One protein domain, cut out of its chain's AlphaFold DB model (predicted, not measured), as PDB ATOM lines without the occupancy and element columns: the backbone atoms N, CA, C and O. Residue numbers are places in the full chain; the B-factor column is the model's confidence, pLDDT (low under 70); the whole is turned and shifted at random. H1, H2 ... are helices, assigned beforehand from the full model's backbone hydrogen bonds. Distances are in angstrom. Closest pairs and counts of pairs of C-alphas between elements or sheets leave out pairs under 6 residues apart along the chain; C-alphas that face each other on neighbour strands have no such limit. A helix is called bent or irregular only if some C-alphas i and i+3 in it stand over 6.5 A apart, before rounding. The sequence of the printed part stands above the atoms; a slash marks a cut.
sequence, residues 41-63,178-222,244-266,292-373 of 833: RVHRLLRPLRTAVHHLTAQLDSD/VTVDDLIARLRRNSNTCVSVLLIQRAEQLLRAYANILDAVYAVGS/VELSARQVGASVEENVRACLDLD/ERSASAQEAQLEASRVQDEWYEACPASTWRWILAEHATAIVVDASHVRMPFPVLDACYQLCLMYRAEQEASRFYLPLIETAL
ATOM      1  N   ARG A  41     137.249 158.734 121.460       86.69
ATOM      2  CA  ARG A  41     137.714 157.575 122.234       86.69
ATOM      3  C   ARG A  41     139.097 157.834 122.832       86.69
ATOM      4  O   ARG A  41     139.293 157.458 123.982       86.69
ATOM      5  N   VAL A  42     139.993 158.510 122.109       87.25
ATOM      6  CA  VAL A  42     141.304 158.957 122.616       87.25
ATOM      7  C   VAL A  42     141.129 159.787 123.893       87.25
ATOM      8  O   VAL A  42     141.650 159.403 124.938       87.25
ATOM      9  N   HIS A  43     140.283 160.825 123.888       87.31
ATOM     10  CA  HIS A  43     140.030 161.623 125.103       87.31
ATOM     11  C   HIS A  43     139.423 160.825 126.249       87.31
ATOM     12  O   HIS A  43     139.792 161.012 127.409       87.31
ATOM     13  N   ARG A  44     138.468 159.936 125.945       89.12
ATOM     14  CA  ARG A  44     137.828 159.090 126.963       89.12
ATOM     15  C   ARG A  44     138.821 158.154 127.647       89.12
ATOM     16  O   ARG A  44     138.559 157.765 128.779       89.12
ATOM     17  N   LEU A  45     139.916 157.804 126.976       90.94
ATOM     18  CA  LEU A  45     140.978 156.964 127.516       90.94
ATOM     19  C   LEU A  45     142.054 157.784 128.249       90.94
ATOM     20  O   LEU A  45     142.419 157.431 129.368       90.94
ATOM     21  N   LEU A  46     142.499 158.908 127.679       91.12
ATOM     22  CA  LEU A  46     143.535 159.760 128.281       91.12
ATOM     23  C   LEU A  46     143.049 160.514 129.529       91.12
ATOM     24  O   LEU A  46     143.809 160.694 130.477       91.12
ATOM     25  N   ARG A  47     141.775 160.925 129.586       90.12
ATOM     26  CA  ARG A  47     141.246 161.693 130.729       90.12
ATOM     27  C   ARG A  47     141.297 160.912 132.054       90.12
ATOM     28  O   ARG A  47     141.798 161.473 133.031       90.12
ATOM     29  N   PRO A  48     140.830 159.649 132.137       91.94
ATOM     30  CA  PRO A  48     141.022 158.825 133.329       91.94
ATOM     31  C   PRO A  48     142.493 158.625 133.696       91.94
ATOM     32  O   PRO A  48     142.807 158.662 134.883       91.94
ATOM     33  N   LEU A  49     143.381 158.462 132.706       92.88
ATOM     34  CA  LEU A  49     144.816 158.291 132.940       92.88
ATOM     35  C   LEU A  49     145.422 159.532 133.605       92.88
ATOM     36  O   LEU A  49     145.964 159.419 134.701       92.88
ATOM     37  N   ARG A  50     145.246 160.720 133.011       89.94
ATOM     38  CA  ARG A  50     145.733 161.988 133.586       89.94
ATOM     39  C   ARG A  50     145.158 162.253 134.975       89.94
ATOM     40  O   ARG A  50     145.873 162.674 135.876       89.94
ATOM     41  N   THR A  51     143.876 161.943 135.178       90.38
ATOM     42  CA  THR A  51     143.227 162.081 136.495       90.38
ATOM     43  C   THR A  51     143.856 161.142 137.530       90.38
ATOM     44  O   THR A  51     144.094 161.541 138.668       90.38
ATOM     45  N   ALA A  52     144.133 159.892 137.152       90.19
ATOM     46  CA  ALA A  52     144.767 158.920 138.035       90.19
ATOM     47  C   ALA A  52     146.212 159.312 138.372       90.19
ATOM     48  O   ALA A  52     146.588 159.251 139.541       90.19
ATOM     49  N   VAL A  53     146.977 159.773 137.376       89.25
ATOM     50  CA  VAL A  53     148.327 160.321 137.555       89.25
ATOM     51  C   VAL A  53     148.307 161.507 138.515       89.25
ATOM     52  O   VAL A  53     148.975 161.448 139.540       89.25
ATOM     53  N   HIS A  54     147.470 162.518 138.267       88.06
ATOM     54  CA  HIS A  54     147.357 163.692 139.137       88.06
ATOM     55  C   HIS A  54     146.982 163.313 140.578       88.06
ATOM     56  O   HIS A  54     147.456 163.906 141.544       88.06
ATOM     57  N   HIS A  55     146.084 162.344 140.772       87.88
ATOM     58  CA  HIS A  55     145.738 161.898 142.121       87.88
ATOM     59  C   HIS A  55     146.873 161.150 142.816       87.88
ATOM     60  O   HIS A  55     146.976 161.225 144.040       87.88
ATOM     61  N   LEU A  56     147.683 160.407 142.062       86.31
ATOM     62  CA  LEU A  56     148.840 159.703 142.595       86.31
ATOM     63  C   LEU A  56     149.957 160.685 142.964       86.31
ATOM     64  O   LEU A  56     150.477 160.596 144.073       86.31
ATOM     65  N   THR A  57     150.279 161.639 142.088       86.12
ATOM     66  CA  THR A  57     151.304 162.664 142.340       86.12
ATOM     67  C   THR A  57     150.912 163.570 143.503       86.12
ATOM     68  O   THR A  57     151.684 163.707 144.443       86.12
ATOM     69  N   ALA A  58     149.666 164.054 143.553       85.12
ATOM     70  CA  ALA A  58     149.186 164.853 144.683       85.12
ATOM     71  C   ALA A  58     149.257 164.097 146.026       85.12
ATOM     72  O   ALA A  58     149.500 164.700 147.072       85.12
ATOM     73  N   GLN A  59     149.047 162.774 146.015       85.25
ATOM     74  CA  GLN A  59     149.213 161.949 147.212       85.25
ATOM     75  C   GLN A  59     150.693 161.840 147.610       85.25
ATOM     76  O   GLN A  59     151.005 161.990 148.789       85.25
ATOM     77  N   LEU A  60     151.589 161.623 146.642       83.00
ATOM     78  CA  LEU A  60     153.038 161.584 146.868       83.00
ATOM     79  C   LEU A  60     153.560 162.906 147.442       83.00
ATOM     80  O   LEU A  60     154.301 162.880 148.421       83.00
ATOM     81  N   ASP A  61     153.107 164.043 146.917       81.75
ATOM     82  CA  ASP A  61     153.479 165.370 147.419       81.75
ATOM     83  C   ASP A  61     152.972 165.600 148.848       81.75
ATOM     84  O   ASP A  61     153.686 166.137 149.699       81.75
ATOM     85  N   SER A  62     151.752 165.138 149.148       79.12
ATOM     86  CA  SER A  62     151.185 165.229 150.498       79.12
ATOM     87  C   SER A  62     151.920 164.361 151.525       79.12
ATOM     88  O   SER A  62     152.015 164.748 152.689       79.12
ATOM     89  N   ASP A  63     152.462 163.218 151.092       69.06
ATOM     90  CA  ASP A  63     153.231 162.299 151.935       69.06
ATOM     91  C   ASP A  63     154.714 162.730 152.050       69.06
ATOM     92  O   ASP A  63     155.374 162.408 153.040       69.06
ATOM     93  N   VAL A 178     149.220 136.121 133.611       66.25
ATOM     94  CA  VAL A 178     149.290 137.145 134.652       66.25
ATOM     95  C   VAL A 178     148.236 138.184 134.308       66.25
ATOM     96  O   VAL A 178     148.286 138.777 133.236       66.25
ATOM     97  N   THR A 179     147.257 138.382 135.183       80.25
ATOM     98  CA  THR A 179     146.185 139.348 134.943       80.25
ATOM     99  C   THR A 179     146.535 140.711 135.537       80.25
ATOM    100  O   THR A 179     147.410 140.854 136.399       80.25
ATOM    101  N   VAL A 180     145.807 141.749 135.116       82.06
ATOM    102  CA  VAL A 180     145.897 143.081 135.737       82.06
ATOM    103  C   VAL A 180     145.580 142.999 137.238       82.06
ATOM    104  O   VAL A 180     146.218 143.675 138.047       82.06
ATOM    105  N   ASP A 181     144.654 142.125 137.641       83.06
ATOM    106  CA  ASP A 181     144.324 141.911 139.050       83.06
ATOM    107  C   ASP A 181     145.458 141.213 139.818       83.06
ATOM    108  O   ASP A 181     145.674 141.528 140.991       83.06
ATOM    109  N   ASP A 182     146.252 140.355 139.170       82.75
ATOM    110  CA  ASP A 182     147.450 139.756 139.774       82.75
ATOM    111  C   ASP A 182     148.561 140.784 139.991       82.75
ATOM    112  O   ASP A 182     149.239 140.762 141.023       82.75
ATOM    113  N   LEU A 183     148.746 141.720 139.055       82.69
ATOM    114  CA  LEU A 183     149.643 142.868 139.237       82.69
ATOM    115  C   LEU A 183     149.209 143.729 140.424       82.69
ATOM    116  O   LEU A 183     150.022 144.046 141.292       82.69
ATOM    117  N   ILE A 184     147.916 144.035 140.517       84.38
ATOM    118  CA  ILE A 184     147.344 144.800 141.630       84.38
ATOM    119  C   ILE A 184     147.497 144.047 142.959       84.38
ATOM    120  O   ILE A 184     147.865 144.633 143.980       84.38
ATOM    121  N   ALA A 185     147.261 142.735 142.968       82.31
ATOM    122  CA  ALA A 185     147.448 141.904 144.149       82.31
ATOM    123  C   ALA A 185     148.921 141.858 144.584       82.31
ATOM    124  O   ALA A 185     149.201 141.924 145.782       82.31
ATOM    125  N   ARG A 186     149.866 141.786 143.637       80.38
ATOM    126  CA  ARG A 186     151.307 141.874 143.921       80.38
ATOM    127  C   ARG A 186     151.689 143.236 144.480       80.38
ATOM    128  O   ARG A 186     152.384 143.273 145.490       80.38
ATOM    129  N   LEU A 187     151.177 144.329 143.913       82.06
ATOM    130  CA  LEU A 187     151.409 145.679 144.427       82.06
ATOM    131  C   LEU A 187     150.978 145.803 145.898       82.06
ATOM    132  O   LEU A 187     151.734 146.315 146.717       82.06
ATOM    133  N   ARG A 188     149.809 145.252 146.257       80.88
ATOM    134  CA  ARG A 188     149.303 145.219 147.644       80.88
ATOM    135  C   ARG A 188     150.139 144.359 148.598       80.88
ATOM    136  O   ARG A 188     150.146 144.620 149.796       80.88
ATOM    137  N   ARG A 189     150.781 143.295 148.102       77.06
ATOM    138  CA  ARG A 189     151.636 142.406 148.914       77.06
ATOM    139  C   ARG A 189     153.044 142.972 149.093       77.06
ATOM    140  O   ARG A 189     153.630 142.794 150.153       77.06
ATOM    141  N   ASN A 190     153.564 143.630 148.057       67.38
ATOM    142  CA  ASN A 190     154.928 144.154 147.996       67.38
ATOM    143  C   ASN A 190     155.037 145.592 148.514       67.38
ATOM    144  O   ASN A 190     156.141 146.088 148.731       67.38
ATOM    145  N   SER A 191     153.913 146.281 148.715       63.12
ATOM    146  CA  SER A 191     153.901 147.549 149.427       63.12
ATOM    147  C   SER A 191     154.345 147.307 150.868       63.12
ATOM    148  O   SER A 191     153.629 146.671 151.645       63.12
ATOM    149  N   ASN A 192     155.530 147.807 151.220       58.62
ATOM    150  CA  ASN A 192     156.007 147.836 152.601       58.62
ATOM    151  C   ASN A 192     154.905 148.392 153.520       58.62
ATOM    152  O   ASN A 192     154.122 149.249 153.107       58.62
ATOM    153  N   THR A 193     154.888 147.984 154.789       54.03
ATOM    154  CA  THR A 193     153.946 148.469 155.823       54.03
ATOM    155  C   THR A 193     153.922 149.995 156.006       54.03
ATOM    156  O   THR A 193     153.052 150.507 156.706       54.03
ATOM    157  N   CYS A 194     154.848 150.719 155.372       51.69
ATOM    158  CA  CYS A 194     154.964 152.175 155.371       51.69
ATOM    159  C   CYS A 194     154.258 152.873 154.189       51.69
ATOM    160  O   CYS A 194     154.181 154.097 154.192       51.69
ATOM    161  N   VAL A 195     153.767 152.149 153.175       66.06
ATOM    162  CA  VAL A 195     153.064 152.760 152.032       66.06
ATOM    163  C   VAL A 195     151.596 152.994 152.392       66.06
ATOM    164  O   VAL A 195     150.893 152.075 152.813       66.06
ATOM    165  N   SER A 196     151.118 154.227 152.210       74.56
ATOM    166  CA  SER A 196     149.724 154.597 152.471       74.56
ATOM    167  C   SER A 196     148.751 153.743 151.648       74.56
ATOM    168  O   SER A 196     148.901 153.587 150.436       74.56
ATOM    169  N   VAL A 197     147.692 153.237 152.289       79.56
ATOM    170  CA  VAL A 197     146.601 152.503 151.615       79.56
ATOM    171  C   VAL A 197     145.980 153.346 150.495       79.56
ATOM    172  O   VAL A 197     145.588 152.806 149.461       79.56
ATOM    173  N   LEU A 198     145.923 154.670 150.675       82.00
ATOM    174  CA  LEU A 198     145.426 155.591 149.652       82.00
ATOM    175  C   LEU A 198     146.342 155.619 148.427       82.00
ATOM    176  O   LEU A 198     145.840 155.602 147.307       82.00
ATOM    177  N   LEU A 199     147.663 155.585 148.618       83.00
ATOM    178  CA  LEU A 199     148.628 155.547 147.519       83.00
ATOM    179  C   LEU A 199     148.463 154.277 146.678       83.00
ATOM    180  O   LEU A 199     148.434 154.352 145.453       83.00
ATOM    181  N   ILE A 200     148.251 153.127 147.325       84.75
ATOM    182  CA  ILE A 200     147.978 151.858 146.630       84.75
ATOM    183  C   ILE A 200     146.674 151.955 145.826       84.75
ATOM    184  O   ILE A 200     146.639 151.566 144.663       84.75
ATOM    185  N   GLN A 201     145.612 152.531 146.399       87.06
ATOM    186  CA  GLN A 201     144.347 152.735 145.681       87.06
ATOM    187  C   GLN A 201     144.493 153.673 144.472       87.06
ATOM    188  O   GLN A 201     143.853 153.444 143.445       87.06
ATOM    189  N   ARG A 202     145.325 154.720 144.566       89.38
ATOM    190  CA  ARG A 202     145.615 155.612 143.431       89.38
ATOM    191  C   ARG A 202     146.460 154.924 142.364       89.38
ATOM    192  O   ARG A 202     146.124 155.016 141.187       89.38
ATOM    193  N   ALA A 203     147.468 154.155 142.764       89.19
ATOM    194  CA  ALA A 203     148.267 153.348 141.847       89.19
ATOM    195  C   ALA A 203     147.410 152.295 141.121       89.19
ATOM    196  O   ALA A 203     147.559 152.076 139.926       89.19
ATOM    197  N   GLU A 204     146.429 151.701 141.795       91.62
ATOM    198  CA  GLU A 204     145.462 150.809 141.157       91.62
ATOM    199  C   GLU A 204     144.579 151.495 140.106       91.62
ATOM    200  O   GLU A 204     144.234 150.886 139.092       91.62
ATOM    201  N   GLN A 205     144.162 152.741 140.353       91.38
ATOM    202  CA  GLN A 205     143.408 153.531 139.373       91.38
ATOM    203  C   GLN A 205     144.267 153.818 138.141       91.38
ATOM    204  O   GLN A 205     143.778 153.676 137.022       91.38
ATOM    205  N   LEU A 206     145.545 154.146 138.358       93.69
ATOM    206  CA  LEU A 206     146.530 154.347 137.301       93.69
ATOM    207  C   LEU A 206     146.708 153.079 136.457       93.69
ATOM    208  O   LEU A 206     146.521 153.130 135.245       93.69
ATOM    209  N   LEU A 207     146.979 151.936 137.097       92.25
ATOM    210  CA  LEU A 207     147.189 150.659 136.407       92.25
ATOM    211  C   LEU A 207     145.981 150.259 135.559       92.25
ATOM    212  O   LEU A 207     146.148 149.853 134.415       92.25
ATOM    213  N   ARG A 208     144.755 150.423 136.075       93.62
ATOM    214  CA  ARG A 208     143.533 150.129 135.306       93.62
ATOM    215  C   ARG A 208     143.328 151.101 134.143       93.62
ATOM    216  O   ARG A 208     142.907 150.677 133.070       93.62
ATOM    217  N   ALA A 209     143.598 152.390 134.339       93.38
ATOM    218  CA  ALA A 209     143.485 153.381 133.270       93.38
ATOM    219  C   ALA A 209     144.492 153.110 132.143       93.38
ATOM    220  O   ALA A 209     144.120 153.162 130.972       93.38
ATOM    221  N   TYR A 210     145.726 152.756 132.500       94.50
ATOM    222  CA  TYR A 210     146.776 152.421 131.545       94.50
ATOM    223  C   TYR A 210     146.505 151.087 130.827       94.50
ATOM    224  O   TYR A 210     146.587 151.027 129.602       94.50
ATOM    225  N   ALA A 211     146.037 150.061 131.552       92.50
ATOM    226  CA  ALA A 211     145.567 148.796 130.977       92.50
ATOM    227  C   ALA A 211     144.516 149.007 129.884       92.50
ATOM    228  O   ALA A 211     144.668 148.485 128.789       92.50
ATOM    229  N   ASN A 212     143.502 149.842 130.144       91.62
ATOM    230  CA  ASN A 212     142.441 150.127 129.173       91.62
ATOM    231  C   ASN A 212     142.965 150.759 127.871       91.62
ATOM    232  O   ASN A 212     142.346 150.594 126.817       91.62
ATOM    233  N   ILE A 213     144.064 151.519 127.935       92.62
ATOM    234  CA  ILE A 213     144.710 152.098 126.753       92.62
ATOM    235  C   ILE A 213     145.463 151.017 125.984       92.62
ATOM    236  O   ILE A 213     145.254 150.898 124.775       92.62
ATOM    237  N   LEU A 214     146.275 150.205 126.667       90.81
ATOM    238  CA  LEU A 214     146.998 149.110 126.018       90.81
ATOM    239  C   LEU A 214     146.033 148.083 125.410       90.81
ATOM    240  O   LEU A 214     146.212 147.704 124.257       90.81
ATOM    241  N   ASP A 215     144.940 147.748 126.097       88.19
ATOM    242  CA  ASP A 215     143.823 146.975 125.545       88.19
ATOM    243  C   ASP A 215     143.267 147.629 124.272       88.19
ATOM    244  O   ASP A 215     143.088 146.986 123.239       88.19
ATOM    245  N   ALA A 216     142.994 148.935 124.298       84.75
ATOM    246  CA  ALA A 216     142.421 149.628 123.149       84.75
ATOM    247  C   ALA A 216     143.352 149.672 121.925       84.75
ATOM    248  O   ALA A 216     142.841 149.747 120.806       84.75
ATOM    249  N   VAL A 217     144.671 149.640 122.128       86.38
ATOM    250  CA  VAL A 217     145.685 149.703 121.063       86.38
ATOM    251  C   VAL A 217     146.067 148.309 120.564       86.38
ATOM    252  O   VAL A 217     146.077 148.070 119.353       86.38
ATOM    253  N   TYR A 218     146.334 147.383 121.483       81.12
ATOM    254  CA  TYR A 218     146.913 146.072 121.196       81.12
ATOM    255  C   TYR A 218     145.865 144.945 121.109       81.12
ATOM    256  O   TYR A 218     146.071 143.994 120.355       81.12
ATOM    257  N   ALA A 219     144.675 145.067 121.724       65.56
ATOM    258  CA  ALA A 219     143.607 144.060 121.573       65.56
ATOM    259  C   ALA A 219     142.898 144.107 120.202       65.56
ATOM    260  O   ALA A 219     142.202 143.161 119.815       65.56
ATOM    261  N   VAL A 220     143.102 145.176 119.420       51.22
ATOM    262  CA  VAL A 220     142.562 145.313 118.051       51.22
ATOM    263  C   VAL A 220     143.166 144.271 117.092       51.22
ATOM    264  O   VAL A 220     142.539 143.951 116.086       51.22
ATOM    265  N   GLY A 221     144.308 143.658 117.435       45.69
ATOM    266  CA  GLY A 221     144.895 142.530 116.696       45.69
ATOM    267  C   GLY A 221     144.439 141.129 117.139       45.69
ATOM    268  O   GLY A 221     144.583 140.187 116.369       45.69
ATOM    269  N   SER A 222     143.847 140.975 118.329       40.66
ATOM    270  CA  SER A 222     143.479 139.659 118.903       40.66
ATOM    271  C   SER A 222     142.014 139.260 118.685       40.66
ATOM    272  O   SER A 222     141.552 138.245 119.201       40.66
ATOM    273  N   VAL A 244     156.451 154.797 109.390       85.75
ATOM    274  CA  VAL A 244     155.197 155.443 109.812       85.75
ATOM    275  C   VAL A 244     154.901 155.186 111.289       85.75
ATOM    276  O   VAL A 244     154.481 156.096 111.998       85.75
ATOM    277  N   GLU A 245     155.129 153.962 111.762       86.12
ATOM    278  CA  GLU A 245     154.982 153.615 113.174       86.12
ATOM    279  C   GLU A 245     156.022 154.336 114.040       86.12
ATOM    280  O   GLU A 245     155.653 154.915 115.056       86.12
ATOM    281  N   LEU A 246     157.292 154.364 113.623       86.31
ATOM    282  CA  LEU A 246     158.351 155.075 114.348       86.31
ATOM    283  C   LEU A 246     158.069 156.579 114.447       86.31
ATOM    284  O   LEU A 246     158.161 157.150 115.530       86.31
ATOM    285  N   SER A 247     157.658 157.219 113.350       88.56
ATOM    286  CA  SER A 247     157.283 158.637 113.344       88.56
ATOM    287  C   SER A 247     156.054 158.905 114.210       88.56
ATOM    288  O   SER A 247     156.037 159.871 114.964       88.56
ATOM    289  N   ALA A 248     155.039 158.040 114.151       89.75
ATOM    290  CA  ALA A 248     153.845 158.159 114.985       89.75
ATOM    291  C   ALA A 248     154.169 158.036 116.480       89.75
ATOM    292  O   ALA A 248     153.641 158.793 117.291       89.75
ATOM    293  N   ARG A 249     155.066 157.117 116.846       89.75
ATOM    294  CA  ARG A 249     155.571 156.997 118.217       89.75
ATOM    295  C   ARG A 249     156.333 158.255 118.619       89.75
ATOM    296  O   ARG A 249     156.010 158.839 119.641       89.75
ATOM    297  N   GLN A 250     157.245 158.757 117.786       90.19
ATOM    298  CA  GLN A 250     157.967 160.001 118.084       90.19
ATOM    299  C   GLN A 250     157.021 161.188 118.323       90.19
ATOM    300  O   GLN A 250     157.211 161.940 119.276       90.19
ATOM    301  N   VAL A 251     155.975 161.328 117.500       90.12
ATOM    302  CA  VAL A 251     154.925 162.332 117.719       90.12
ATOM    303  C   VAL A 251     154.262 162.106 119.073       90.12
ATOM    304  O   VAL A 251     154.236 163.029 119.881       90.12
ATOM    305  N   GLY A 252     153.798 160.884 119.357       89.56
ATOM    306  CA  GLY A 252     153.159 160.531 120.626       89.56
ATOM    307  C   GLY A 252     154.004 160.861 121.860       89.56
ATOM    308  O   GLY A 252     153.461 161.394 122.823       89.56
ATOM    309  N   ALA A 253     155.321 160.641 121.802       87.19
ATOM    310  CA  ALA A 253     156.249 161.000 122.877       87.19
ATOM    311  C   ALA A 253     156.320 162.520 123.128       87.19
ATOM    312  O   ALA A 253     156.504 162.938 124.265       87.19
ATOM    313  N   SER A 254     156.144 163.342 122.088       88.06
ATOM    314  CA  SER A 254     156.220 164.810 122.183       88.06
ATOM    315  C   SER A 254     154.900 165.499 122.550       88.06
ATOM    316  O   SER A 254     154.907 166.661 122.953       88.06
ATOM    317  N   VAL A 255     153.749 164.823 122.405       88.75
ATOM    318  CA  VAL A 255     152.441 165.476 122.608       88.75
ATOM    319  C   VAL A 255     152.295 165.989 124.039       88.75
ATOM    320  O   VAL A 255     151.870 167.126 124.222       88.75
ATOM    321  N   GLU A 256     152.664 165.191 125.043       87.69
ATOM    322  CA  GLU A 256     152.495 165.601 126.444       87.69
ATOM    323  C   GLU A 256     153.432 166.757 126.825       87.69
ATOM    324  O   GLU A 256     153.035 167.637 127.585       87.69
ATOM    325  N   GLU A 257     154.633 166.824 126.242       84.50
ATOM    326  CA  GLU A 257     155.551 167.953 126.434       84.50
ATOM    327  C   GLU A 257     154.961 169.262 125.897       84.50
ATOM    328  O   GLU A 257     154.968 170.273 126.596       84.50
ATOM    329  N   ASN A 258     154.362 169.228 124.703       83.38
ATOM    330  CA  ASN A 258     153.691 170.390 124.118       83.38
ATOM    331  C   ASN A 258     152.439 170.796 124.911       83.38
ATOM    332  O   ASN A 258     152.201 171.981 125.132       83.38
ATOM    333  N   VAL A 259     151.651 169.818 125.372       83.19
ATOM    334  CA  VAL A 259     150.479 170.055 126.233       83.19
ATOM    335  C   VAL A 259     150.909 170.725 127.540       83.19
ATOM    336  O   VAL A 259     150.268 171.686 127.958       83.19
ATOM    337  N   ARG A 260     152.004 170.273 128.164       79.12
ATOM    338  CA  ARG A 260     152.570 170.906 129.365       79.12
ATOM    339  C   ARG A 260     153.087 172.312 129.097       79.12
ATOM    340  O   ARG A 260     152.756 173.202 129.867       79.12
ATOM    341  N   ALA A 261     153.808 172.534 127.999       79.69
ATOM    342  CA  ALA A 261     154.279 173.870 127.639       79.69
ATOM    343  C   ALA A 261     153.116 174.879 127.581       79.69
ATOM    344  O   ALA A 261     153.229 175.971 128.124       79.69
ATOM    345  N   CYS A 262     151.964 174.490 127.027       75.94
ATOM    346  CA  CYS A 262     150.759 175.327 127.027       75.94
ATOM    347  C   CYS A 262     150.158 175.562 128.422       75.94
ATOM    348  O   CYS A 262     149.571 176.613 128.658       75.94
ATOM    349  N   LEU A 263     150.292 174.606 129.343       74.31
ATOM    350  CA  LEU A 263     149.832 174.753 130.727       74.31
ATOM    351  C   LEU A 263     150.789 175.610 131.579       74.31
ATOM    352  O   LEU A 263     150.328 176.292 132.489       74.31
ATOM    353  N   ASP A 264     152.091 175.598 131.276       66.06
ATOM    354  CA  ASP A 264     153.137 176.308 132.027       66.06
ATOM    355  C   ASP A 264     153.303 177.784 131.605       66.06
ATOM    356  O   ASP A 264     153.791 178.595 132.396       66.06
ATOM    357  N   LEU A 265     152.864 178.168 130.397       57.12
ATOM    358  CA  LEU A 265     152.918 179.554 129.890       57.12
ATOM    359  C   LEU A 265     152.131 180.568 130.752       57.12
ATOM    360  O   LEU A 265     152.415 181.764 130.694       57.12
ATOM    361  N   ASP A 266     151.220 180.095 131.605       50.53
ATOM    362  CA  ASP A 266     150.418 180.909 132.530       50.53
ATOM    363  C   ASP A 266     151.042 181.071 133.933       50.53
ATOM    364  O   ASP A 266     150.467 181.720 134.818       50.53
ATOM    365  N   GLU A 292     140.105 185.825 137.480       47.44
ATOM    366  CA  GLU A 292     140.967 185.938 136.294       47.44
ATOM    367  C   GLU A 292     141.996 184.800 136.221       47.44
ATOM    368  O   GLU A 292     142.159 184.216 135.161       47.44
ATOM    369  N   ARG A 293     142.596 184.382 137.347       51.84
ATOM    370  CA  ARG A 293     143.483 183.197 137.392       51.84
ATOM    371  C   ARG A 293     142.748 181.877 137.155       51.84
ATOM    372  O   ARG A 293     143.316 180.955 136.589       51.84
ATOM    373  N   SER A 294     141.493 181.770 137.598       55.59
ATOM    374  CA  SER A 294     140.673 180.575 137.339       55.59
ATOM    375  C   SER A 294     140.178 180.540 135.888       55.59
ATOM    376  O   SER A 294     140.062 179.461 135.313       55.59
ATOM    377  N   ALA A 295     139.906 181.713 135.302       59.16
ATOM    378  CA  ALA A 295     139.550 181.869 133.897       59.16
ATOM    379  C   ALA A 295     140.747 181.591 132.976       59.16
ATOM    380  O   ALA A 295     140.573 180.822 132.039       59.16
ATOM    381  N   SER A 296     141.948 182.100 133.290       64.81
ATOM    382  CA  SER A 296     143.158 181.804 132.506       64.81
ATOM    383  C   SER A 296     143.593 180.346 132.673       64.81
ATOM    384  O   SER A 296     143.830 179.679 131.682       64.81
ATOM    385  N   ALA A 297     143.516 179.755 133.873       65.75
ATOM    386  CA  ALA A 297     143.787 178.322 134.032       65.75
ATOM    387  C   ALA A 297     142.803 177.435 133.242       65.75
ATOM    388  O   ALA A 297     143.177 176.373 132.742       65.75
ATOM    389  N   GLN A 298     141.535 177.844 133.127       73.62
ATOM    390  CA  GLN A 298     140.561 177.155 132.280       73.62
ATOM    391  C   GLN A 298     140.840 177.397 130.786       73.62
ATOM    392  O   GLN A 298     140.647 176.483 129.986       73.62
ATOM    393  N   GLU A 299     141.299 178.587 130.408       77.50
ATOM    394  CA  GLU A 299     141.715 178.938 129.048       77.50
ATOM    395  C   GLU A 299     142.954 178.146 128.615       77.50
ATOM    396  O   GLU A 299     142.890 177.459 127.601       77.50
ATOM    397  N   ALA A 300     143.998 178.086 129.443       74.25
ATOM    398  CA  ALA A 300     145.178 177.253 129.238       74.25
ATOM    399  C   ALA A 300     144.824 175.762 129.136       74.25
ATOM    400  O   ALA A 300     145.375 175.043 128.308       74.25
ATOM    401  N   GLN A 301     143.851 175.271 129.915       77.69
ATOM    402  CA  GLN A 301     143.353 173.895 129.768       77.69
ATOM    403  C   GLN A 301     142.630 173.663 128.435       77.69
ATOM    404  O   GLN A 301     142.754 172.583 127.850       77.69
ATOM    405  N   LEU A 302     141.855 174.642 127.962       81.69
ATOM    406  CA  LEU A 302     141.201 174.575 126.654       81.69
ATOM    407  C   LEU A 302     142.230 174.644 125.524       81.69
ATOM    408  O   LEU A 302     142.115 173.884 124.565       81.69
ATOM    409  N   GLU A 303     143.248 175.490 125.657       81.81
ATOM    410  CA  GLU A 303     144.346 175.626 124.703       81.81
ATOM    411  C   GLU A 303     145.205 174.362 124.651       81.81
ATOM    412  O   GLU A 303     145.403 173.802 123.578       81.81
ATOM    413  N   ALA A 304     145.594 173.808 125.798       81.31
ATOM    414  CA  ALA A 304     146.321 172.546 125.874       81.31
ATOM    415  C   ALA A 304     145.511 171.371 125.288       81.31
ATOM    416  O   ALA A 304     146.053 170.517 124.582       81.31
ATOM    417  N   SER A 305     144.190 171.335 125.521       81.56
ATOM    418  CA  SER A 305     143.315 170.340 124.888       81.56
ATOM    419  C   SER A 305     143.221 170.542 123.377       81.56
ATOM    420  O   SER A 305     143.199 169.559 122.642       81.56
ATOM    421  N   ARG A 306     143.188 171.791 122.906       84.44
ATOM    422  CA  ARG A 306     143.164 172.117 121.478       84.44
ATOM    423  C   ARG A 306     144.472 171.732 120.792       84.44
ATOM    424  O   ARG A 306     144.425 171.124 119.732       84.44
ATOM    425  N   VAL A 307     145.618 172.008 121.411       84.94
ATOM    426  CA  VAL A 307     146.935 171.600 120.900       84.94
ATOM    427  C   VAL A 307     147.010 170.083 120.772       84.94
ATOM    428  O   VAL A 307     147.466 169.571 119.752       84.94
ATOM    429  N   GLN A 308     146.500 169.342 121.760       87.25
ATOM    430  CA  GLN A 308     146.396 167.891 121.645       87.25
ATOM    431  C   GLN A 308     145.567 167.474 120.418       87.25
ATOM    432  O   GLN A 308     145.987 166.580 119.681       87.25
ATOM    433  N   ASP A 309     144.407 168.092 120.203       87.88
ATOM    434  CA  ASP A 309     143.509 167.757 119.092       87.88
ATOM    435  C   ASP A 309     144.164 168.048 117.746       87.88
ATOM    436  O   ASP A 309     144.155 167.190 116.866       87.88
ATOM    437  N   GLU A 310     144.831 169.196 117.630       88.44
ATOM    438  CA  GLU A 310     145.584 169.595 116.443       88.44
ATOM    439  C   GLU A 310     146.670 168.563 116.088       88.44
ATOM    440  O   GLU A 310     146.808 168.199 114.920       88.44
ATOM    441  N   TRP A 311     147.379 168.003 117.077       88.12
ATOM    442  CA  TRP A 311     148.366 166.937 116.846       88.12
ATOM    443  C   TRP A 311     147.749 165.640 116.309       88.12
ATOM    444  O   TRP A 311     148.309 165.016 115.400       88.12
ATOM    445  N   TYR A 312     146.604 165.212 116.852       89.38
ATOM    446  CA  TYR A 312     145.923 164.012 116.358       89.38
ATOM    447  C   TYR A 312     145.289 164.252 114.982       89.38
ATOM    448  O   TYR A 312     145.392 163.386 114.117       89.38
ATOM    449  N   GLU A 313     144.688 165.416 114.738       89.75
ATOM    450  CA  GLU A 313     144.083 165.771 113.447       89.75
ATOM    451  C   GLU A 313     145.122 165.959 112.333       89.75
ATOM    452  O   GLU A 313     144.854 165.605 111.183       89.75
ATOM    453  N   ALA A 314     146.327 166.436 112.663       88.06
ATOM    454  CA  ALA A 314     147.442 166.540 111.722       88.06
ATOM    455  C   ALA A 314     147.995 165.171 111.279       88.06
ATOM    456  O   ALA A 314     148.674 165.071 110.255       88.06
ATOM    457  N   CYS A 315     147.707 164.108 112.034       87.12
ATOM    458  CA  CYS A 315     148.192 162.762 111.763       87.12
ATOM    459  C   CYS A 315     147.112 161.883 111.104       87.12
ATOM    460  O   CYS A 315     145.944 161.933 111.495       87.12
ATOM    461  N   PRO A 316     147.471 160.987 110.163       86.38
ATOM    462  CA  PRO A 316     146.514 160.040 109.599       86.38
ATOM    463  C   PRO A 316     145.880 159.153 110.680       86.38
ATOM    464  O   PRO A 316     146.583 158.607 111.523       86.38
ATOM    465  N   ALA A 317     144.569 158.903 110.613       84.56
ATOM    466  CA  ALA A 317     143.861 158.099 111.623       84.56
ATOM    467  C   ALA A 317     144.417 156.672 111.810       84.56
ATOM    468  O   ALA A 317     144.282 156.071 112.878       84.56
ATOM    469  N   SER A 318     145.088 156.132 110.789       81.88
ATOM    470  CA  SER A 318     145.804 154.856 110.866       81.88
ATOM    471  C   SER A 318     146.959 154.868 111.872       81.88
ATOM    472  O   SER A 318     147.347 153.802 112.345       81.88
ATOM    473  N   THR A 319     147.507 156.044 112.208       88.12
ATOM    474  CA  THR A 319     148.646 156.185 113.121       88.12
ATOM    475  C   THR A 319     148.267 156.421 114.575       88.12
ATOM    476  O   THR A 319     149.074 156.163 115.470       88.12
ATOM    477  N   TRP A 320     147.022 156.828 114.833       89.75
ATOM    478  CA  TRP A 320     146.560 157.262 116.153       89.75
ATOM    479  C   TRP A 320     146.743 156.223 117.252       89.75
ATOM    480  O   TRP A 320     146.903 156.590 118.408       89.75
ATOM    481  N   ARG A 321     146.749 154.929 116.918       89.00
ATOM    482  CA  ARG A 321     146.981 153.868 117.908       89.00
ATOM    483  C   ARG A 321     148.398 153.899 118.490       89.00
ATOM    484  O   ARG A 321     148.551 153.691 119.686       89.00
ATOM    485  N   TRP A 322     149.403 154.181 117.662       89.75
ATOM    486  CA  TRP A 322     150.800 154.250 118.093       89.75
ATOM    487  C   TRP A 322     151.073 155.571 118.807       89.75
ATOM    488  O   TRP A 322     151.718 155.570 119.848       89.75
ATOM    489  N   ILE A 323     150.487 156.668 118.302       92.38
ATOM    490  CA  ILE A 323     150.503 157.970 118.984       92.38
ATOM    491  C   ILE A 323     149.899 157.824 120.385       92.38
ATOM    492  O   ILE A 323     150.504 158.259 121.355       92.38
ATOM    493  N   LEU A 324     148.734 157.175 120.510       93.19
ATOM    494  CA  LEU A 324     148.031 157.009 121.783       93.19
ATOM    495  C   LEU A 324     148.824 156.187 122.801       93.19
ATOM    496  O   LEU A 324     148.852 156.561 123.970       93.19
ATOM    497  N   ALA A 325     149.427 155.071 122.386       92.06
ATOM    498  CA  ALA A 325     150.203 154.238 123.300       92.06
ATOM    499  C   ALA A 325     151.452 154.965 123.806       92.06
ATOM    500  O   ALA A 325     151.701 154.982 125.013       92.06
ATOM    501  N   GLU A 326     152.177 155.647 122.916       92.75
ATOM    502  CA  GLU A 326     153.360 156.407 123.316       92.75
ATOM    503  C   GLU A 326     152.995 157.619 124.182       92.75
ATOM    504  O   GLU A 326     153.605 157.844 125.218       92.75
ATOM    505  N   HIS A 327     151.947 158.358 123.816       94.06
ATOM    506  CA  HIS A 327     151.467 159.508 124.580       94.06
ATOM    507  C   HIS A 327     150.989 159.092 125.980       94.06
ATOM    508  O   HIS A 327     151.322 159.727 126.977       94.06
ATOM    509  N   ALA A 328     150.260 157.980 126.090       94.50
ATOM    510  CA  ALA A 328     149.893 157.424 127.389       94.50
ATOM    511  C   ALA A 328     151.124 157.032 128.217       94.50
ATOM    512  O   ALA A 328     151.153 157.283 129.419       94.50
ATOM    513  N   THR A 329     152.138 156.452 127.578       93.81
ATOM    514  CA  THR A 329     153.403 156.100 128.233       93.81
ATOM    515  C   THR A 329     154.135 157.349 128.719       93.81
ATOM    516  O   THR A 329     154.553 157.375 129.872       93.81
ATOM    517  N   ALA A 330     154.205 158.405 127.903       90.88
ATOM    518  CA  ALA A 330     154.790 159.693 128.269       90.88
ATOM    519  C   ALA A 330     154.093 160.303 129.496       90.88
ATOM    520  O   ALA A 330     154.766 160.657 130.453       90.88
ATOM    521  N   ILE A 331     152.755 160.296 129.553       90.62
ATOM    522  CA  ILE A 331     151.994 160.761 130.732       90.62
ATOM    523  C   ILE A 331     152.401 160.011 132.014       90.62
ATOM    524  O   ILE A 331     152.502 160.607 133.089       90.62
ATOM    525  N   VAL A 332     152.598 158.691 131.932       91.62
ATOM    526  CA  VAL A 332     152.975 157.873 133.097       91.62
ATOM    527  C   VAL A 332     154.448 158.075 133.458       91.62
ATOM    528  O   VAL A 332     154.770 158.200 134.638       91.62
ATOM    529  N   VAL A 333     155.345 158.100 132.474       88.19
ATOM    530  CA  VAL A 333     156.788 158.271 132.686       88.19
ATOM    531  C   VAL A 333     157.104 159.679 133.184       88.19
ATOM    532  O   VAL A 333     157.855 159.807 134.143       88.19
ATOM    533  N   ASP A 334     156.459 160.721 132.669       83.62
ATOM    534  CA  ASP A 334     156.640 162.096 133.152       83.62
ATOM    535  C   ASP A 334     156.312 162.210 134.644       83.62
ATOM    536  O   ASP A 334     157.050 162.802 135.433       83.62
ATOM    537  N   ALA A 335     155.235 161.554 135.075       79.06
ATOM    538  CA  ALA A 335     154.862 161.519 136.480       79.06
ATOM    539  C   ALA A 335     155.869 160.760 137.361       79.06
ATOM    540  O   ALA A 335     155.869 160.929 138.582       79.06
ATOM    541  N   SER A 336     156.735 159.923 136.779       69.50
ATOM    542  CA  SER A 336     157.771 159.205 137.524       69.50
ATOM    543  C   SER A 336     158.873 160.131 138.039       69.50
ATOM    544  O   SER A 336     159.404 159.876 139.124       69.50
ATOM    545  N   HIS A 337     159.112 161.263 137.362       67.75
ATOM    546  CA  HIS A 337     160.016 162.318 137.832       67.75
ATOM    547  C   HIS A 337     159.551 162.946 139.162       67.75
ATOM    548  O   HIS A 337     160.360 163.507 139.899       67.75
ATOM    549  N   VAL A 338     158.283 162.747 139.553       62.56
ATOM    550  CA  VAL A 338     157.712 163.119 140.866       62.56
ATOM    551  C   VAL A 338     157.941 162.018 141.928       62.56
ATOM    552  O   VAL A 338     157.184 161.874 142.884       62.56
ATOM    553  N   ARG A 339     159.004 161.211 141.788       71.69
ATOM    554  CA  ARG A 339     159.401 160.132 142.721       71.69
ATOM    555  C   ARG A 339     158.340 159.043 142.903       71.69
ATOM    556  O   ARG A 339     158.028 158.645 144.031       71.69
ATOM    557  N   MET A 340     157.799 158.520 141.804       80.81
ATOM    558  CA  MET A 340     156.923 157.351 141.907       80.81
ATOM    559  C   MET A 340     157.641 156.161 142.571       80.81
ATOM    560  O   MET A 340     158.802 155.890 142.259       80.81
ATOM    561  N   PRO A 341     156.973 155.402 143.464       82.56
ATOM    562  CA  PRO A 341     157.585 154.238 144.087       82.56
ATOM    563  C   PRO A 341     157.898 153.150 143.057       82.56
ATOM    564  O   PRO A 341     157.050 152.821 142.225       82.56
ATOM    565  N   PHE A 342     159.066 152.514 143.194       84.38
ATOM    566  CA  PHE A 342     159.515 151.423 142.319       84.38
ATOM    567  C   PHE A 342     158.434 150.351 142.041       84.38
ATOM    568  O   PHE A 342     158.238 150.021 140.876       84.38
ATOM    569  N   PRO A 343     157.654 149.850 143.029       84.31
ATOM    570  CA  PRO A 343     156.624 148.839 142.759       84.31
ATOM    571  C   PRO A 343     155.508 149.297 141.807       84.31
ATOM    572  O   PRO A 343     154.893 148.464 141.146       84.31
ATOM    573  N   VAL A 344     155.218 150.602 141.752       87.38
ATOM    574  CA  VAL A 344     154.209 151.161 140.836       87.38
ATOM    575  C   VAL A 344     154.767 151.207 139.417       87.38
ATOM    576  O   VAL A 344     154.087 150.781 138.486       87.38
ATOM    577  N   LEU A 345     156.014 151.661 139.264       89.38
ATOM    578  CA  LEU A 345     156.705 151.686 137.974       89.38
ATOM    579  C   LEU A 345     156.901 150.276 137.416       89.38
ATOM    580  O   LEU A 345     156.598 150.041 136.249       89.38
ATOM    581  N   ASP A 346     157.321 149.326 138.256       87.50
ATOM    582  CA  ASP A 346     157.466 147.923 137.861       87.50
ATOM    583  C   ASP A 346     156.115 147.355 137.412       87.50
ATOM    584  O   ASP A 346     156.029 146.724 136.366       87.50
ATOM    585  N   ALA A 347     155.014 147.663 138.106       89.00
ATOM    586  CA  ALA A 347     153.692 147.217 137.673       89.00
ATOM    587  C   ALA A 347     153.263 147.800 136.307       89.00
ATOM    588  O   ALA A 347     152.684 147.067 135.505       89.00
ATOM    589  N   CYS A 348     153.558 149.073 136.014       91.94
ATOM    590  CA  CYS A 348     153.307 149.679 134.698       91.94
ATOM    591  C   CYS A 348     154.174 149.049 133.596       91.94
ATOM    592  O   CYS A 348     153.693 148.790 132.492       91.94
ATOM    593  N   TYR A 349     155.433 148.754 133.907       91.31
ATOM    594  CA  TYR A 349     156.350 148.065 133.009       91.31
ATOM    595  C   TYR A 349     155.889 146.631 132.702       91.31
ATOM    596  O   TYR A 349     155.735 146.265 131.538       91.31
ATOM    597  N   GLN A 350     155.561 145.841 133.728       89.00
ATOM    598  CA  GLN A 350     155.029 144.483 133.567       89.00
ATOM    599  C   GLN A 350     153.711 144.473 132.785       89.00
ATOM    600  O   GLN A 350     153.452 143.545 132.021       89.00
ATOM    601  N   LEU A 351     152.887 145.516 132.936       90.38
ATOM    602  CA  LEU A 351     151.685 145.689 132.132       90.38
ATOM    603  C   LEU A 351     152.036 145.820 130.640       90.38
ATOM    604  O   LEU A 351     151.442 145.126 129.823       90.38
ATOM    605  N   CYS A 352     153.043 146.619 130.274       90.75
ATOM    606  CA  CYS A 352     153.506 146.713 128.884       90.75
ATOM    607  C   CYS A 352     153.953 145.347 128.339       90.75
ATOM    608  O   CYS A 352     153.557 144.963 127.238       90.75
ATOM    609  N   LEU A 353     154.699 144.574 129.135       88.19
ATOM    610  CA  LEU A 353     155.140 143.228 128.754       88.19
ATOM    611  C   LEU A 353     153.966 142.266 128.522       88.19
ATOM    612  O   LEU A 353     153.965 141.532 127.534       88.19
ATOM    613  N   MET A 354     152.933 142.307 129.372       86.25
ATOM    614  CA  MET A 354     151.718 141.496 129.198       86.25
ATOM    615  C   MET A 354     151.018 141.762 127.858       86.25
ATOM    616  O   MET A 354     150.507 140.832 127.237       86.25
ATOM    617  N   TYR A 355     151.022 143.014 127.393       85.62
ATOM    618  CA  TYR A 355     150.444 143.411 126.104       85.62
ATOM    619  C   TYR A 355     151.422 143.304 124.924       85.62
ATOM    620  O   TYR A 355     151.050 143.659 123.805       85.62
ATOM    621  N   ARG A 356     152.652 142.812 125.143       84.44
ATOM    622  CA  ARG A 356     153.751 142.807 124.154       84.44
ATOM    623  C   ARG A 356     154.057 144.204 123.590       84.44
ATOM    624  O   ARG A 356     154.447 144.354 122.434       84.44
ATOM    625  N   ALA A 357     153.868 145.228 124.415       86.56
ATOM    626  CA  ALA A 357     154.140 146.629 124.123       86.56
ATOM    627  C   ALA A 357     155.609 146.953 124.465       86.56
ATOM    628  O   ALA A 357     155.902 147.666 125.421       86.56
ATOM    629  N   GLU A 358     156.552 146.334 123.746       86.12
ATOM    630  CA  GLU A 358     157.990 146.390 124.072       86.12
ATOM    631  C   GLU A 358     158.588 147.800 123.929       86.12
ATOM    632  O   GLU A 358     159.474 148.179 124.693       86.12
ATOM    633  N   GLN A 359     158.072 148.594 122.987       87.81
ATOM    634  CA  GLN A 359     158.496 149.982 122.768       87.81
ATOM    635  C   GLN A 359     158.069 150.888 123.929       87.81
ATOM    636  O   GLN A 359     158.848 151.698 124.411       87.81
ATOM    637  N   GLU A 360     156.851 150.714 124.434       90.75
ATOM    638  CA  GLU A 360     156.358 151.420 125.612       90.75
ATOM    639  C   GLU A 360     157.084 150.939 126.875       90.75
ATOM    640  O   GLU A 360     157.413 151.737 127.750       90.75
ATOM    641  N   ALA A 361     157.392 149.640 126.958       90.19
ATOM    642  CA  ALA A 361     158.134 149.060 128.073       90.19
ATOM    643  C   ALA A 361     159.539 149.670 128.217       90.19
ATOM    644  O   ALA A 361     159.971 149.928 129.342       90.19
ATOM    645  N   SER A 362     160.238 149.944 127.109       90.50
ATOM    646  CA  SER A 362     161.597 150.507 127.142       90.50
ATOM    647  C   SER A 362     161.649 151.919 127.737       90.50
ATOM    648  O   SER A 362     162.629 152.276 128.392       90.50
ATOM    649  N   ARG A 363     160.562 152.695 127.626       89.81
ATOM    650  CA  ARG A 363     160.439 154.023 128.258       89.81
ATOM    651  C   ARG A 363     160.485 153.971 129.783       89.81
ATOM    652  O   ARG A 363     160.855 154.956 130.412       89.81
ATOM    653  N   PHE A 364     160.160 152.827 130.381       91.12
ATOM    654  CA  PHE A 364     160.245 152.642 131.827       91.12
ATOM    655  C   PHE A 364     161.650 152.277 132.316       91.12
ATOM    656  O   PHE A 364     161.875 152.316 133.522       91.12
ATOM    657  N   TYR A 365     162.608 151.945 131.441       90.88
ATOM    658  CA  TYR A 365     163.937 151.509 131.882       90.88
ATOM    659  C   TYR A 365     164.656 152.563 132.721       90.88
ATOM    660  O   TYR A 365     165.077 152.257 133.834       90.88
ATOM    661  N   LEU A 366     164.748 153.801 132.231       89.69
ATOM    662  CA  LEU A 366     165.407 154.888 132.954       89.69
ATOM    663  C   LEU A 366     164.774 155.142 134.337       89.69
ATOM    664  O   LEU A 366     165.483 154.992 135.335       89.69
ATOM    665  N   PRO A 367     163.458 155.411 134.460       89.12
ATOM    666  CA  PRO A 367     162.864 155.673 135.770       89.12
ATOM    667  C   PRO A 367     162.892 154.451 136.701       89.12
ATOM    668  O   PRO A 367     162.995 154.609 137.920       89.12
ATOM    669  N   LEU A 368     162.847 153.220 136.174       88.88
ATOM    670  CA  LEU A 368     163.032 152.011 136.985       88.88
ATOM    671  C   LEU A 368     164.440 151.927 137.570       88.88
ATOM    672  O   LEU A 368     164.580 151.623 138.752       88.88
ATOM    673  N   ILE A 369     165.472 152.200 136.771       88.94
ATOM    674  CA  ILE A 369     166.860 152.182 137.235       88.94
ATOM    675  C   ILE A 369     167.111 153.301 138.246       88.94
ATOM    676  O   ILE A 369     167.645 153.029 139.323       88.94
ATOM    677  N   GLU A 370     166.684 154.529 137.955       86.25
ATOM    678  CA  GLU A 370     166.850 155.669 138.862       86.25
ATOM    679  C   GLU A 370     166.183 155.402 140.216       86.25
ATOM    680  O   GLU A 370     166.819 155.487 141.271       86.25
ATOM    681  N   THR A 371     164.913 154.989 140.217       84.00
ATOM    682  CA  THR A 371     164.207 154.690 141.470       84.00
ATOM    683  C   THR A 371     164.796 153.483 142.198       84.00
ATOM    684  O   THR A 371     164.848 153.472 143.433       84.00
ATOM    685  N   ALA A 372     165.291 152.480 141.468       82.38
ATOM    686  CA  ALA A 372     165.888 151.304 142.074       82.38
ATOM    687  C   ALA A 372     167.226 151.596 142.756       82.38
ATOM    688  O   ALA A 372     167.444 151.122 143.874       82.38
ATOM    689  N   LEU A 373     168.083 152.403 142.121       79.62
ATOM    690  CA  LEU A 373     169.388 152.793 142.650       79.62
ATOM    691  C   LEU A 373     169.271 153.630 143.926       79.62
ATOM    692  O   LEU A 373     170.159 153.559 144.773       79.62
TER     693      LEU A 373
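What this domain is: This is residues 41 to 63, 178 to 222, 244 to 266 and 292 to 373 of the 833 residues of an uncharacterized protein of Rhodotorula sp. JG-1b (UniProt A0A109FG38). Five helices, H1, H2, H3, H6 and H7, make a bundle along nearly one line, with the longest, H3, in contact with the other four. Nearly straight H4 packs by its first arm on H6 and pairs by its second arm with H5, which lies at the edge of the whole, while short H8 and H9 pack on H7 at another side. The printed part has 173 residues, with nine named helices, H1 to H9 in chain order, and no named strand; the class is all helix. It is compact, with a radius of gyration of the C-alphas of 16.2 A and spans of 46 by 45 by 28 A.

Where its parts are: H3, residues 197 to 221, is 36.4 A long, starts at C-alpha (146.601, 152.503, 151.615), and has a kink of 35 degrees near residue 215. H1, residues 41 to 63, is 33.8 A long and starts at C-alpha (137.714, 157.575, 122.234). H2 is residues 180 to 190. H6, residues 320 to 336, is 24.2 A long, and H7, residues 342 to 354, 18.2 A. H4, residues 244 to 264, was assigned as one helix by its hydrogen bonds but is bent: C-alphas 253 and 256 are 6.9 A apart. Its arms are H4a, residues 244 to 253, and H4b, residues 256 to 264. H5, residues 292 to 313, is 30.6 A long. H8 is residues 358 to 362, and H9, residues 365 to 373, ends at C-alpha (169.388, 152.793, 142.650).

How they stand to each other: H3 touches H1, closest at the C-alphas of Ala 52 and Leu 206, 5.0 A, at a shallow tilt of 23 degrees, opposite ways. H2 and H3 form a hairpin, closest at C-alphas 184 and 204, 6.3 A. With residues 210 to 217 alone H3 touches H6, closest at C-alphas 217 and 321, 5.4 A. H7 touches H2, closest at C-alphas 183 and 347, 6.1 A. H4a touches H6, closest at C-alphas 252 and 323, 4.0 A. H4b touches H5, closest at C-alphas 259 and 304, 4.9 A, opposite ways. H8 touches H7, closest at C-alphas 352 and 361, 5.3 A, and H9 touches H7, closest at C-alphas 342 and 371, 5.8 A. H2 and H5 are apart. Every O i to N i+4 pair is within hydrogen-bond range in H2, H4a, H4b, H5, H7, H8 and H9; the counts are 17 of 19 in H1, 19 of 21 in H3 and 12 of 13 in H6.

The domain as a whole: The C-alphas farthest apart, of Val 178 and Glu 292, are 49.5 A apart. Three cuts leave gaps between C-alphas: 63 to 178, 30.8 A; 222 to 244, 21.7 A; 266 to 292, 11.3 A. Of the links printed whole, none is long. Mean pLDDT of the printed part is 82.8; 24 residues are under 70, among them 190 to 195 and 292 to 297.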